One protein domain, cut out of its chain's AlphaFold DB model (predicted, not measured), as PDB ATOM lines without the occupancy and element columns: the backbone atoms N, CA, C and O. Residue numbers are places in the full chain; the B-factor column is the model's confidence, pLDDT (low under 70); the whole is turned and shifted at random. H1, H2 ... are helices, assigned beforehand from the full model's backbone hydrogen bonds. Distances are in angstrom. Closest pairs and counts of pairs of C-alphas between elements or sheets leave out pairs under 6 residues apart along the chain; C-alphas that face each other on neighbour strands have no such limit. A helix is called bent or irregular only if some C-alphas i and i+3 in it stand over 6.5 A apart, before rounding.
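This is residues 225 to 303 of the 599 residues of the protein "Glyco_trans_2-like domain-containing protein" of Nannochloropsis salina CCMP1776 (UniProt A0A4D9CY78). A long straight helix, H4, makes the long axis, and the end of H1 meets it partway along, so that H1 and the first part of H4 spread from there as the two arms of a V. The short helix H2 sits in the opening of the V and packs on both arms, crossing each of them, while H3 is a small turn between H2 and the beginning of H4. Residues 225 to 231 of H1 and residues 290 to 303 of H4 stick out from this body. The printed part has 79 residues with four named helices, in the order H1, H2, H3, H4, and no named strand; its class is all helix. It is loose, with a radius of gyration of the C-alphas of 16.5 A, and elongated, with spans of 56 by 29 by 19 A.

Find C-alpha 225 at (179.045, 200.354, 305.587); there H1 begins, and it covers residues 225 to 247, 32.7 A from first to last C-alpha. It ends at C-alpha 247, printed at (186.084, 182.185, 279.278). Go on through the five residues of the link to H2, residues 253 to 260, which is 10.7 A long. One residue later comes H3, residues 262 to 265, 5.2 A long. After three more residues look for C-alpha 269 at (201.742, 196.537, 288.860), where H4 begins. H4 covers residues 269 to 303 and is the longest helix, with 35 residues and 51.7 A from first to last C-alpha; it ends at C-alpha 303, at (167.595, 178.741, 254.306). None of the helices is bent.

Start with H1 and look first at its residues 236 to 240, the part that touches H2. The closest C-alphas there are those of Arg 240 and Val 256, 6.4 A apart, and the two lines are about perpendicular, at 80 degrees. Move on to residues 243 to 247 of H1, which touch residues 281 to 286 of H4; the closest C-alphas, those of Leu 247 and Ala 285, are 6.4 A apart. H1 and H4 run the same way at a steep tilt of 51 degrees. H1 and H3 are apart. Next look at H2, which touches residues 271 to 279 of H4 with 19 pairs of C-alphas within 8 A. The closest are the C-alphas of Leu 259 and Ala 275, 4.7 A apart, and the lines are about perpendicular, at 75 degrees. The helix packing is mostly crossed: of these three touching pairs, 0 are at a shallow tilt. H2 and H3 are close but not clearly touching, the closest C-alphas being those of Ala 258 and Val 265, 5.8 A apart. H3 and H4 touch only at the corner by their link, and only just, with 3 pairs of C-alphas within 8 A; the closest are those of Val 265 and Leu 271, 6.8 A apart. H4 is the hub, touching H1, H2 and H3. In the backbones of H1, H2 and H4, every O i to N i+4 pair is within hydrogen-bond range, while H3, with four residues, is too short for such a pair; its one O i to N i+3 pair is within range.

The two C-alphas farthest apart are those of Gln 225 and Glu 303, 56.8 A from each other, the first and last printed residues. Leave out the two stretches that stand free, and the body of 58 residues spans 33 by 23 by 15 A, with a radius of gyration of 11.1 A. The printed part has no cut, and the links from H1 to H2, H2 to H3 and H3 to H4 are tight. Read the B-factor column for the model's confidence: the mean pLDDT of the printed part is 77.4, and it falls under 70 at residues 225 to 229, residue 266 and residues 290 to 303.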
ATOM      1  N   GLN A 225     177.787 200.572 306.319       55.06
ATOM      2  CA  GLN A 225     179.045 200.354 305.587       55.06
ATOM      3  C   GLN A 225     179.382 198.860 305.425       55.06
ATOM      4  O   GLN A 225     179.802 198.444 304.347       55.06
ATOM      5  N   ARG A 226     179.114 198.043 306.457       51.16
ATOM      6  CA  ARG A 226     179.308 196.580 306.433       51.16
ATOM      7  C   ARG A 226     178.479 195.903 305.340       51.16
ATOM      8  O   ARG A 226     178.989 195.052 304.617       51.16
ATOM      9  N   GLN A 227     177.222 196.309 305.185       62.41
ATOM     10  CA  GLN A 227     176.307 195.756 304.188       62.41
ATOM     11  C   GLN A 227     176.735 196.140 302.762       62.41
ATOM     12  O   GLN A 227     176.767 195.280 301.881       62.41
ATOM     13  N   ARG A 228     177.190 197.389 302.565       65.75
ATOM     14  CA  ARG A 228     177.787 197.857 301.301       65.75
ATOM     15  C   ARG A 228     179.068 197.081 300.944       65.75
ATOM     16  O   ARG A 228     179.253 196.711 299.785       65.75
ATOM     17  N   SER A 229     179.934 196.773 301.918       67.75
ATOM     18  CA  SER A 229     181.118 195.931 301.674       67.75
ATOM     19  C   SER A 229     180.758 194.484 301.320       67.75
ATOM     20  O   SER A 229     181.300 193.960 300.347       67.75
ATOM     21  N   SER A 230     179.801 193.860 302.017       71.06
ATOM     22  CA  SER A 230     179.346 192.496 301.696       71.06
ATOM     23  C   SER A 230     178.732 192.410 300.295       71.06
ATOM     24  O   SER A 230     179.020 191.474 299.553       71.06
ATOM     25  N   GLN A 231     177.963 193.424 299.881       72.06
ATOM     26  CA  GLN A 231     177.442 193.526 298.514       72.06
ATOM     27  C   GLN A 231     178.547 193.640 297.463       72.06
ATOM     28  O   GLN A 231     178.445 193.004 296.416       72.06
ATOM     29  N   LYS A 232     179.618 194.403 297.720       76.94
ATOM     30  CA  LYS A 232     180.762 194.498 296.795       76.94
ATOM     31  C   LYS A 232     181.458 193.141 296.623       76.94
ATOM     32  O   LYS A 232     181.766 192.762 295.495       76.94
ATOM     33  N   VAL A 233     181.633 192.385 297.711       80.38
ATOM     34  CA  VAL A 233     182.201 191.023 297.678       80.38
ATOM     35  C   VAL A 233     181.294 190.061 296.904       80.38
ATOM     36  O   VAL A 233     181.752 189.444 295.943       80.38
ATOM     37  N   ALA A 234     180.000 189.991 297.235       81.19
ATOM     38  CA  ALA A 234     179.036 189.136 296.534       81.19
ATOM     39  C   ALA A 234     178.891 189.505 295.042       81.19
ATOM     40  O   ALA A 234     178.819 188.632 294.179       81.19
ATOM     41  N   SER A 235     178.935 190.802 294.717       84.88
ATOM     42  CA  SER A 235     178.949 191.307 293.340       84.88
ATOM     43  C   SER A 235     180.197 190.851 292.573       84.88
ATOM     44  O   SER A 235     180.078 190.429 291.423       84.88
ATOM     45  N   ASN A 236     181.384 190.882 293.192       88.81
ATOM     46  CA  ASN A 236     182.612 190.362 292.580       88.81
ATOM     47  C   ASN A 236     182.568 188.835 292.406       88.81
ATOM     48  O   ASN A 236     183.016 188.345 291.373       88.81
ATOM     49  N   ALA A 237     181.991 188.088 293.353       89.38
ATOM     50  CA  ALA A 237     181.800 186.642 293.221       89.38
ATOM     51  C   ALA A 237     180.862 186.292 292.049       89.38
ATOM     52  O   ALA A 237     181.221 185.485 291.189       89.38
ATOM     53  N   ALA A 238     179.707 186.957 291.949       89.25
ATOM     54  CA  ALA A 238     178.766 186.784 290.841       89.25
ATOM     55  C   ALA A 238     179.404 187.102 289.475       89.25
ATOM     56  O   ALA A 238     179.284 186.315 288.532       89.25
ATOM     57  N   VAL A 239     180.145 188.213 289.375       92.19
ATOM     58  CA  VAL A 239     180.874 188.575 288.149       92.19
ATOM     59  C   VAL A 239     181.983 187.568 287.830       92.19
ATOM     60  O   VAL A 239     182.093 187.161 286.676       92.19
ATOM     61  N   ARG A 240     182.753 187.090 288.822       94.25
ATOM     62  CA  ARG A 240     183.765 186.032 288.626       94.25
ATOM     63  C   ARG A 240     183.138 184.780 288.004       94.25
ATOM     64  O   ARG A 240     183.722 184.225 287.077       94.25
ATOM     65  N   ARG A 241     181.951 184.357 288.466       92.38
ATOM     66  CA  ARG A 241     181.215 183.217 287.878       92.38
ATOM     67  C   ARG A 241     180.853 183.472 286.410       92.38
ATOM     68  O   ARG A 241     181.114 182.620 285.568       92.38
ATOM     69  N   ALA A 242     180.316 184.647 286.085       92.31
ATOM     70  CA  ALA A 242     179.938 184.997 284.712       92.31
ATOM     71  C   ALA A 242     181.139 185.129 283.756       92.31
ATOM     72  O   ALA A 242     181.096 184.609 282.642       92.31
ATOM     73  N   MET A 243     182.228 185.765 284.201       94.81
ATOM     74  CA  MET A 243     183.492 185.832 283.457       94.81
ATOM     75  C   MET A 243     184.077 184.433 283.232       94.81
ATOM     76  O   MET A 243     184.511 184.128 282.126       94.81
ATOM     77  N   GLY A 244     184.036 183.560 284.243       93.88
ATOM     78  CA  GLY A 244     184.491 182.175 284.113       93.88
ATOM     79  C   GLY A 244     183.649 181.340 283.144       93.88
ATOM     80  O   GLY A 244     184.207 180.586 282.351       93.88
ATOM     81  N   ASN A 245     182.325 181.539 283.131       91.94
ATOM     82  CA  ASN A 245     181.427 180.923 282.149       91.94
ATOM     83  C   ASN A 245     181.705 181.418 280.715       91.94
ATOM     84  O   ASN A 245     181.664 180.617 279.789       91.94
ATOM     85  N   LEU A 246     182.016 182.708 280.522       90.69
ATOM     86  CA  LEU A 246     182.370 183.274 279.208       90.69
ATOM     87  C   LEU A 246     183.748 182.807 278.698       90.69
ATOM     88  O   LEU A 246     183.948 182.702 277.491       90.69
ATOM     89  N   LEU A 247     184.701 182.566 279.602       92.56
ATOM     90  CA  LEU A 247     186.084 182.185 279.278       92.56
ATOM     91  C   LEU A 247     186.356 180.669 279.367       92.56
ATOM     92  O   LEU A 247     187.505 180.248 279.182       92.56
ATOM     93  N   GLU A 248     185.327 179.886 279.704       91.06
ATOM     94  CA  GLU A 248     185.356 178.441 279.986       91.06
ATOM     95  C   GLU A 248     186.502 178.020 280.935       91.06
ATOM     96  O   GLU A 248     187.178 177.010 280.735       91.06
ATOM     97  N   ARG A 249     186.758 178.829 281.974       92.50
ATOM     98  CA  ARG A 249     187.874 178.651 282.926       92.50
ATOM     99  C   ARG A 249     187.613 179.323 284.271       92.50
ATOM    100  O   ARG A 249     186.741 180.177 284.396       92.50
ATOM    101  N   GLU A 250     188.432 179.010 285.271       92.69
ATOM    102  CA  GLU A 250     188.484 179.819 286.490       92.69
ATOM    103  C   GLU A 250     189.154 181.181 286.259       92.69
ATOM    104  O   GLU A 250     190.077 181.318 285.457       92.69
ATOM    105  N   VAL A 251     188.698 182.189 287.007       94.62
ATOM    106  CA  VAL A 251     189.215 183.565 286.977       94.62
ATOM    107  C   VAL A 251     189.588 183.988 288.399       94.62
ATOM    108  O   VAL A 251     188.818 183.772 289.335       94.62
ATOM    109  N   ALA A 252     190.766 184.586 288.585       92.62
ATOM    110  CA  ALA A 252     191.263 184.974 289.904       92.62
ATOM    111  C   ALA A 252     190.413 186.086 290.557       92.62
ATOM    112  O   ALA A 252     189.912 186.987 289.884       92.62
ATOM    113  N   VAL A 253     190.249 186.039 291.888       91.12
ATOM    114  CA  VAL A 253     189.490 187.069 292.637       91.12
ATOM    115  C   VAL A 253     190.202 188.425 292.577       91.12
ATOM    116  O   VAL A 253     189.545 189.462 292.480       91.12
ATOM    117  N   SER A 254     191.536 188.399 292.589       89.81
ATOM    118  CA  SER A 254     192.435 189.534 292.372       89.81
ATOM    119  C   SER A 254     192.127 190.245 291.054       89.81
ATOM    120  O   SER A 254     191.672 191.387 291.084       89.81
ATOM    121  N   ALA A 255     192.255 189.540 289.926       90.75
ATOM    122  CA  ALA A 255     191.987 190.055 288.584       90.75
ATOM    123  C   ALA A 255     190.593 190.699 288.445       90.75
ATOM    124  O   ALA A 255     190.482 191.817 287.949       90.75
ATOM    125  N   VAL A 256     189.525 190.050 288.937       91.44
ATOM    126  CA  VAL A 256     188.157 190.619 288.897       91.44
ATOM    127  C   VAL A 256     188.037 191.869 289.770       91.44
ATOM    128  O   VAL A 256     187.358 192.825 289.398       91.44
ATOM    129  N   THR A 257     188.693 191.887 290.932       88.69
ATOM    130  CA  THR A 257     188.638 193.028 291.855       88.69
ATOM    131  C   THR A 257     189.414 194.225 291.305       88.69
ATOM    132  O   THR A 257     188.884 195.332 291.323       88.69
ATOM    133  N   ALA A 258     190.603 194.006 290.739       88.44
ATOM    134  CA  ALA A 258     191.406 195.042 290.093       88.44
ATOM    135  C   ALA A 258     190.760 195.573 288.800       88.44
ATOM    136  O   ALA A 258     190.745 196.780 288.580       88.44
ATOM    137  N   LEU A 259     190.132 194.708 287.995       89.38
ATOM    138  CA  LEU A 259     189.407 195.115 286.786       89.38
ATOM    139  C   LEU A 259     188.167 195.975 287.092       89.38
ATOM    140  O   LEU A 259     187.825 196.863 286.311       89.38
ATOM    141  N   ARG A 260     187.483 195.731 288.218       86.88
ATOM    142  CA  ARG A 260     186.279 196.488 288.618       86.88
ATOM    143  C   ARG A 260     186.557 197.688 289.520       86.88
ATOM    144  O   ARG A 260     185.702 198.567 289.615       86.88
ATOM    145  N   ASP A 261     187.707 197.739 290.187       83.69
ATOM    146  CA  ASP A 261     188.073 198.842 291.076       83.69
ATOM    147  C   ASP A 261     189.566 199.231 290.999       83.69
ATOM    148  O   ASP A 261     190.264 199.198 292.013       83.69
ATOM    149  N   PRO A 262     190.069 199.626 289.812       73.62
ATOM    150  CA  PRO A 262     191.494 199.881 289.560       73.62
ATOM    151  C   PRO A 262     192.131 200.939 290.473       73.62
ATOM    152  O   PRO A 262     193.327 200.881 290.726       73.62
ATOM    153  N   GLU A 263     191.362 201.889 291.012       74.62
ATOM    154  CA  GLU A 263     191.867 202.877 291.983       74.62
ATOM    155  C   GLU A 263     192.312 202.228 293.301       74.62
ATOM    156  O   GLU A 263     193.347 202.601 293.842       74.62
ATOM    157  N   GLY A 264     191.585 201.217 293.789       71.12
ATOM    158  CA  GLY A 264     191.936 200.496 295.017       71.12
ATOM    159  C   GLY A 264     193.128 199.546 294.867       71.12
ATOM    160  O   GLY A 264     193.500 198.888 295.835       71.12
ATOM    161  N   VAL A 265     193.693 199.434 293.658       70.00
ATOM    162  CA  VAL A 265     194.779 198.498 293.324       70.00
ATOM    163  C   VAL A 265     195.875 199.144 292.457       70.00
ATOM    164  O   VAL A 265     196.789 198.465 291.994       70.00
ATOM    165  N   ALA A 266     195.813 200.468 292.276       65.25
ATOM    166  CA  ALA A 266     196.694 201.262 291.416       65.25
ATOM    167  C   ALA A 266     198.189 201.127 291.757       65.25
ATOM    168  O   ALA A 266     199.039 201.244 290.883       65.25
ATOM    169  N   THR A 267     198.501 200.856 293.026       73.25
ATOM    170  CA  THR A 267     199.858 200.701 293.567       73.25
ATOM    171  C   THR A 267     200.479 199.323 293.306       73.25
ATOM    172  O   THR A 267     201.595 199.060 293.746       73.25
ATOM    173  N   SER A 268     199.783 198.414 292.610       85.69
ATOM    174  CA  SER A 268     200.254 197.051 292.353       85.69
ATOM    175  C   SER A 268     200.286 196.735 290.858       85.69
ATOM    176  O   SER A 268     199.289 196.323 290.263       85.69
ATOM    177  N   LEU A 269     201.479 196.859 290.267       84.94
ATOM    178  CA  LEU A 269     201.742 196.537 288.860       84.94
ATOM    179  C   LEU A 269     201.270 195.118 288.490       84.94
ATOM    180  O   LEU A 269     200.691 194.926 287.429       84.94
ATOM    181  N   THR A 270     201.451 194.135 289.379       87.50
ATOM    182  CA  THR A 270     201.019 192.746 289.154       87.50
ATOM    183  C   THR A 270     199.501 192.611 289.058       87.50
ATOM    184  O   THR A 270     199.001 191.964 288.141       87.50
ATOM    185  N   LEU A 271     198.755 193.250 289.964       85.75
ATOM    186  CA  LEU A 271     197.289 193.190 289.974       85.75
ATOM    187  C   LEU A 271     196.675 194.004 288.822       85.75
ATOM    188  O   LEU A 271     195.634 193.627 288.283       85.75
ATOM    189  N   LEU A 272     197.354 195.070 288.390       85.00
ATOM    190  CA  LEU A 272     197.039 195.789 287.159       85.00
ATOM    191  C   LEU A 272     197.260 194.914 285.913       85.00
ATOM    192  O   LEU A 272     196.384 194.864 285.049       85.00
ATOM    193  N   THR A 273     198.382 194.188 285.822       87.75
ATOM    194  CA  THR A 273     198.637 193.241 284.720       87.75
ATOM    195  C   THR A 273     197.571 192.142 284.679       87.75
ATOM    196  O   THR A 273     196.979 191.922 283.624       87.75
ATOM    197  N   GLU A 274     197.228 191.537 285.824       89.50
ATOM    198  CA  GLU A 274     196.134 190.556 285.928       89.50
ATOM    199  C   GLU A 274     194.789 191.101 285.409       89.50
ATOM    200  O   GLU A 274     194.054 190.391 284.719       89.50
ATOM    201  N   ALA A 275     194.458 192.362 285.715       89.56
ATOM    202  CA  ALA A 275     193.247 193.012 285.214       89.56
ATOM    203  C   ALA A 275     193.279 193.231 283.690       89.56
ATOM    204  O   ALA A 275     192.253 193.071 283.024       89.56
ATOM    205  N   CYS A 276     194.444 193.565 283.129       90.25
ATOM    206  CA  CYS A 276     194.626 193.784 281.692       90.25
ATOM    207  C   CYS A 276     194.552 192.479 280.896       90.25
ATOM    208  O   CYS A 276     193.823 192.411 279.905       90.25
ATOM    209  N   ASP A 277     195.228 191.424 281.355       91.62
ATOM    210  CA  ASP A 277     195.147 190.091 280.750       91.62
ATOM    211  C   ASP A 277     193.713 189.551 280.792       91.62
ATOM    212  O   ASP A 277     193.216 189.007 279.800       91.62
ATOM    213  N   LEU A 278     193.002 189.760 281.908       94.06
ATOM    214  CA  LEU A 278     191.588 189.413 282.019       94.06
ATOM    215  C   LEU A 278     190.724 190.207 281.027       94.06
ATOM    216  O   LEU A 278     189.920 189.605 280.317       94.06
ATOM    217  N   LEU A 279     190.906 191.526 280.922       92.94
ATOM    218  CA  LEU A 279     190.175 192.364 279.966       92.94
ATOM    219  C   LEU A 279     190.424 191.931 278.510       92.94
ATOM    220  O   LEU A 279     189.475 191.830 277.732       92.94
ATOM    221  N   LEU A 280     191.671 191.608 278.152       92.31
ATOM    222  CA  LEU A 280     192.045 191.116 276.823       92.31
ATOM    223  C   LEU A 280     191.462 189.726 276.524       92.31
ATOM    224  O   LEU A 280     191.026 189.479 275.396       92.31
ATOM    225  N   MET A 281     191.419 188.821 277.509       93.19
ATOM    226  CA  MET A 281     190.739 187.528 277.373       93.19
ATOM    227  C   MET A 281     189.229 187.706 277.175       93.19
ATOM    228  O   MET A 281     188.663 187.110 276.257       93.19
ATOM    229  N   LEU A 282     188.587 188.549 277.992       92.81
ATOM    230  CA  LEU A 282     187.153 188.839 277.900       92.81
ATOM    231  C   LEU A 282     186.796 189.450 276.547       92.81
ATOM    232  O   LEU A 282     185.878 188.964 275.899       92.81
ATOM    233  N   TYR A 283     187.548 190.450 276.083       89.62
ATOM    234  CA  TYR A 283     187.336 191.087 274.781       89.62
ATOM    235  C   TYR A 283     187.400 190.071 273.628       89.62
ATOM    236  O   TYR A 283     186.486 190.011 272.806       89.62
ATOM    237  N   LYS A 284     188.424 189.202 273.609       87.75
ATOM    238  CA  LYS A 284     188.583 188.157 272.582       87.75
ATOM    239  C   LYS A 284     187.435 187.142 272.592       87.75
ATOM    240  O   LYS A 284     186.868 186.862 271.540       87.75
ATOM    241  N   ALA A 285     187.058 186.620 273.761       87.88
ATOM    242  CA  ALA A 285     185.942 185.675 273.878       87.88
ATOM    243  C   ALA A 285     184.593 186.319 273.506       87.88
ATOM    244  O   ALA A 285     183.749 185.702 272.855       87.88
ATOM    245  N   PHE A 286     184.401 187.586 273.876       84.56
ATOM    246  CA  PHE A 286     183.167 188.313 273.616       84.56
ATOM    247  C   PHE A 286     182.995 188.661 272.129       84.56
ATOM    248  O   PHE A 286     181.905 188.455 271.590       84.56
ATOM    249  N   LEU A 287     184.066 189.068 271.435       79.56
ATOM    250  CA  LEU A 287     184.060 189.213 269.974       79.56
ATOM    251  C   LEU A 287     183.881 187.870 269.252       79.56
ATOM    252  O   LEU A 287     183.077 187.794 268.327       79.56
ATOM    253  N   GLY A 288     184.520 186.789 269.712       76.50
ATOM    254  CA  GLY A 288     184.277 185.447 269.165       76.50
ATOM    255  C   GLY A 288     182.798 185.032 269.249       76.50
ATOM    256  O   GLY A 288     182.275 184.379 268.344       76.50
ATOM    257  N   SER A 289     182.079 185.487 270.283       71.06
ATOM    258  CA  SER A 289     180.630 185.268 270.391       71.06
ATOM    259  C   SER A 289     179.798 186.058 269.363       71.06
ATOM    260  O   SER A 289     178.734 185.573 268.971       71.06
ATOM    261  N   LEU A 290     180.279 187.208 268.859       65.50
ATOM    262  CA  LEU A 290     179.644 187.917 267.736       65.50
ATOM    263  C   LEU A 290     179.772 187.140 266.433       65.50
ATOM    264  O   LEU A 290     178.780 187.006 265.724       65.50
ATOM    265  N   GLU A 291     180.967 186.645 266.105       53.62
ATOM    266  CA  GLU A 291     181.208 185.968 264.825       53.62
ATOM    267  C   GLU A 291     180.293 184.748 264.675       53.62
ATOM    268  O   GLU A 291     179.641 184.576 263.645       53.62
ATOM    269  N   VAL A 292     180.134 183.964 265.747       56.25
ATOM    270  CA  VAL A 292     179.197 182.831 265.791       56.25
ATOM    271  C   VAL A 292     177.736 183.286 265.653       56.25
ATOM    272  O   VAL A 292     176.971 182.664 264.914       56.25
ATOM    273  N   GLN A 293     177.318 184.379 266.304       54.50
ATOM    274  CA  GLN A 293     175.948 184.903 266.175       54.50
ATOM    275  C   GLN A 293     175.658 185.481 264.774       54.50
ATOM    276  O   GLN A 293     174.571 185.266 264.228       54.50
ATOM    277  N   ALA A 294     176.631 186.151 264.156       50.47
ATOM    278  CA  ALA A 294     176.548 186.663 262.791       50.47
ATOM    279  C   ALA A 294     176.481 185.520 261.764       50.47
ATOM    280  O   ALA A 294     175.608 185.514 260.898       50.47
ATOM    281  N   LEU A 295     177.338 184.501 261.891       35.88
ATOM    282  CA  LEU A 295     177.326 183.328 261.011       35.88
ATOM    283  C   LEU A 295     176.016 182.533 261.124       35.88
ATOM    284  O   LEU A 295     175.427 182.173 260.104       35.88
ATOM    285  N   ASN A 296     175.510 182.316 262.342       44.59
ATOM    286  CA  ASN A 296     174.247 181.605 262.562       44.59
ATOM    287  C   ASN A 296     173.039 182.362 261.984       44.59
ATOM    288  O   ASN A 296     172.178 181.753 261.348       44.59
ATOM    289  N   SER A 297     172.982 183.688 262.156       44.41
ATOM    290  CA  SER A 297     171.898 184.507 261.592       44.41
ATOM    291  C   SER A 297     171.964 184.592 260.062       44.41
ATOM    292  O   SER A 297     170.927 184.469 259.410       44.41
ATOM    293  N   VAL A 298     173.159 184.679 259.465       37.41
ATOM    294  CA  VAL A 298     173.337 184.564 258.005       37.41
ATOM    295  C   VAL A 298     172.901 183.186 257.492       37.41
ATOM    296  O   VAL A 298     172.225 183.114 256.466       37.41
ATOM    297  N   SER A 299     173.212 182.097 258.205       35.97
ATOM    298  CA  SER A 299     172.809 180.740 257.804       35.97
ATOM    299  C   SER A 299     171.288 180.550 257.838       35.97
ATOM    300  O   SER A 299     170.713 180.074 256.861       35.97
ATOM    301  N   ALA A 300     170.611 180.993 258.902       35.66
ATOM    302  CA  ALA A 300     169.146 180.930 258.996       35.66
ATOM    303  C   ALA A 300     168.448 181.757 257.894       35.66
ATOM    304  O   ALA A 300     167.415 181.363 257.351       35.66
ATOM    305  N   VAL A 301     169.042 182.895 257.518       40.31
ATOM    306  CA  VAL A 301     168.556 183.768 256.438       40.31
ATOM    307  C   VAL A 301     168.851 183.201 255.037       40.31
ATOM    308  O   VAL A 301     168.149 183.543 254.081       40.31
ATOM    309  N   ALA A 302     169.840 182.313 254.898       36.31
ATOM    310  CA  ALA A 302     170.126 181.595 253.655       36.31
ATOM    311  C   ALA A 302     169.133 180.445 253.388       36.31
ATOM    312  O   ALA A 302     168.820 180.178 252.226       36.31
ATOM    313  N   GLU A 303     168.608 179.800 254.436       39.94
ATOM    314  CA  GLU A 303     167.595 178.741 254.306       39.94
ATOM    315  C   GLU A 303     166.207 179.296 253.928       39.94
ATOM    316  O   GLU A 303     165.550 178.747 253.039       39.94
TER     317      GLU A 303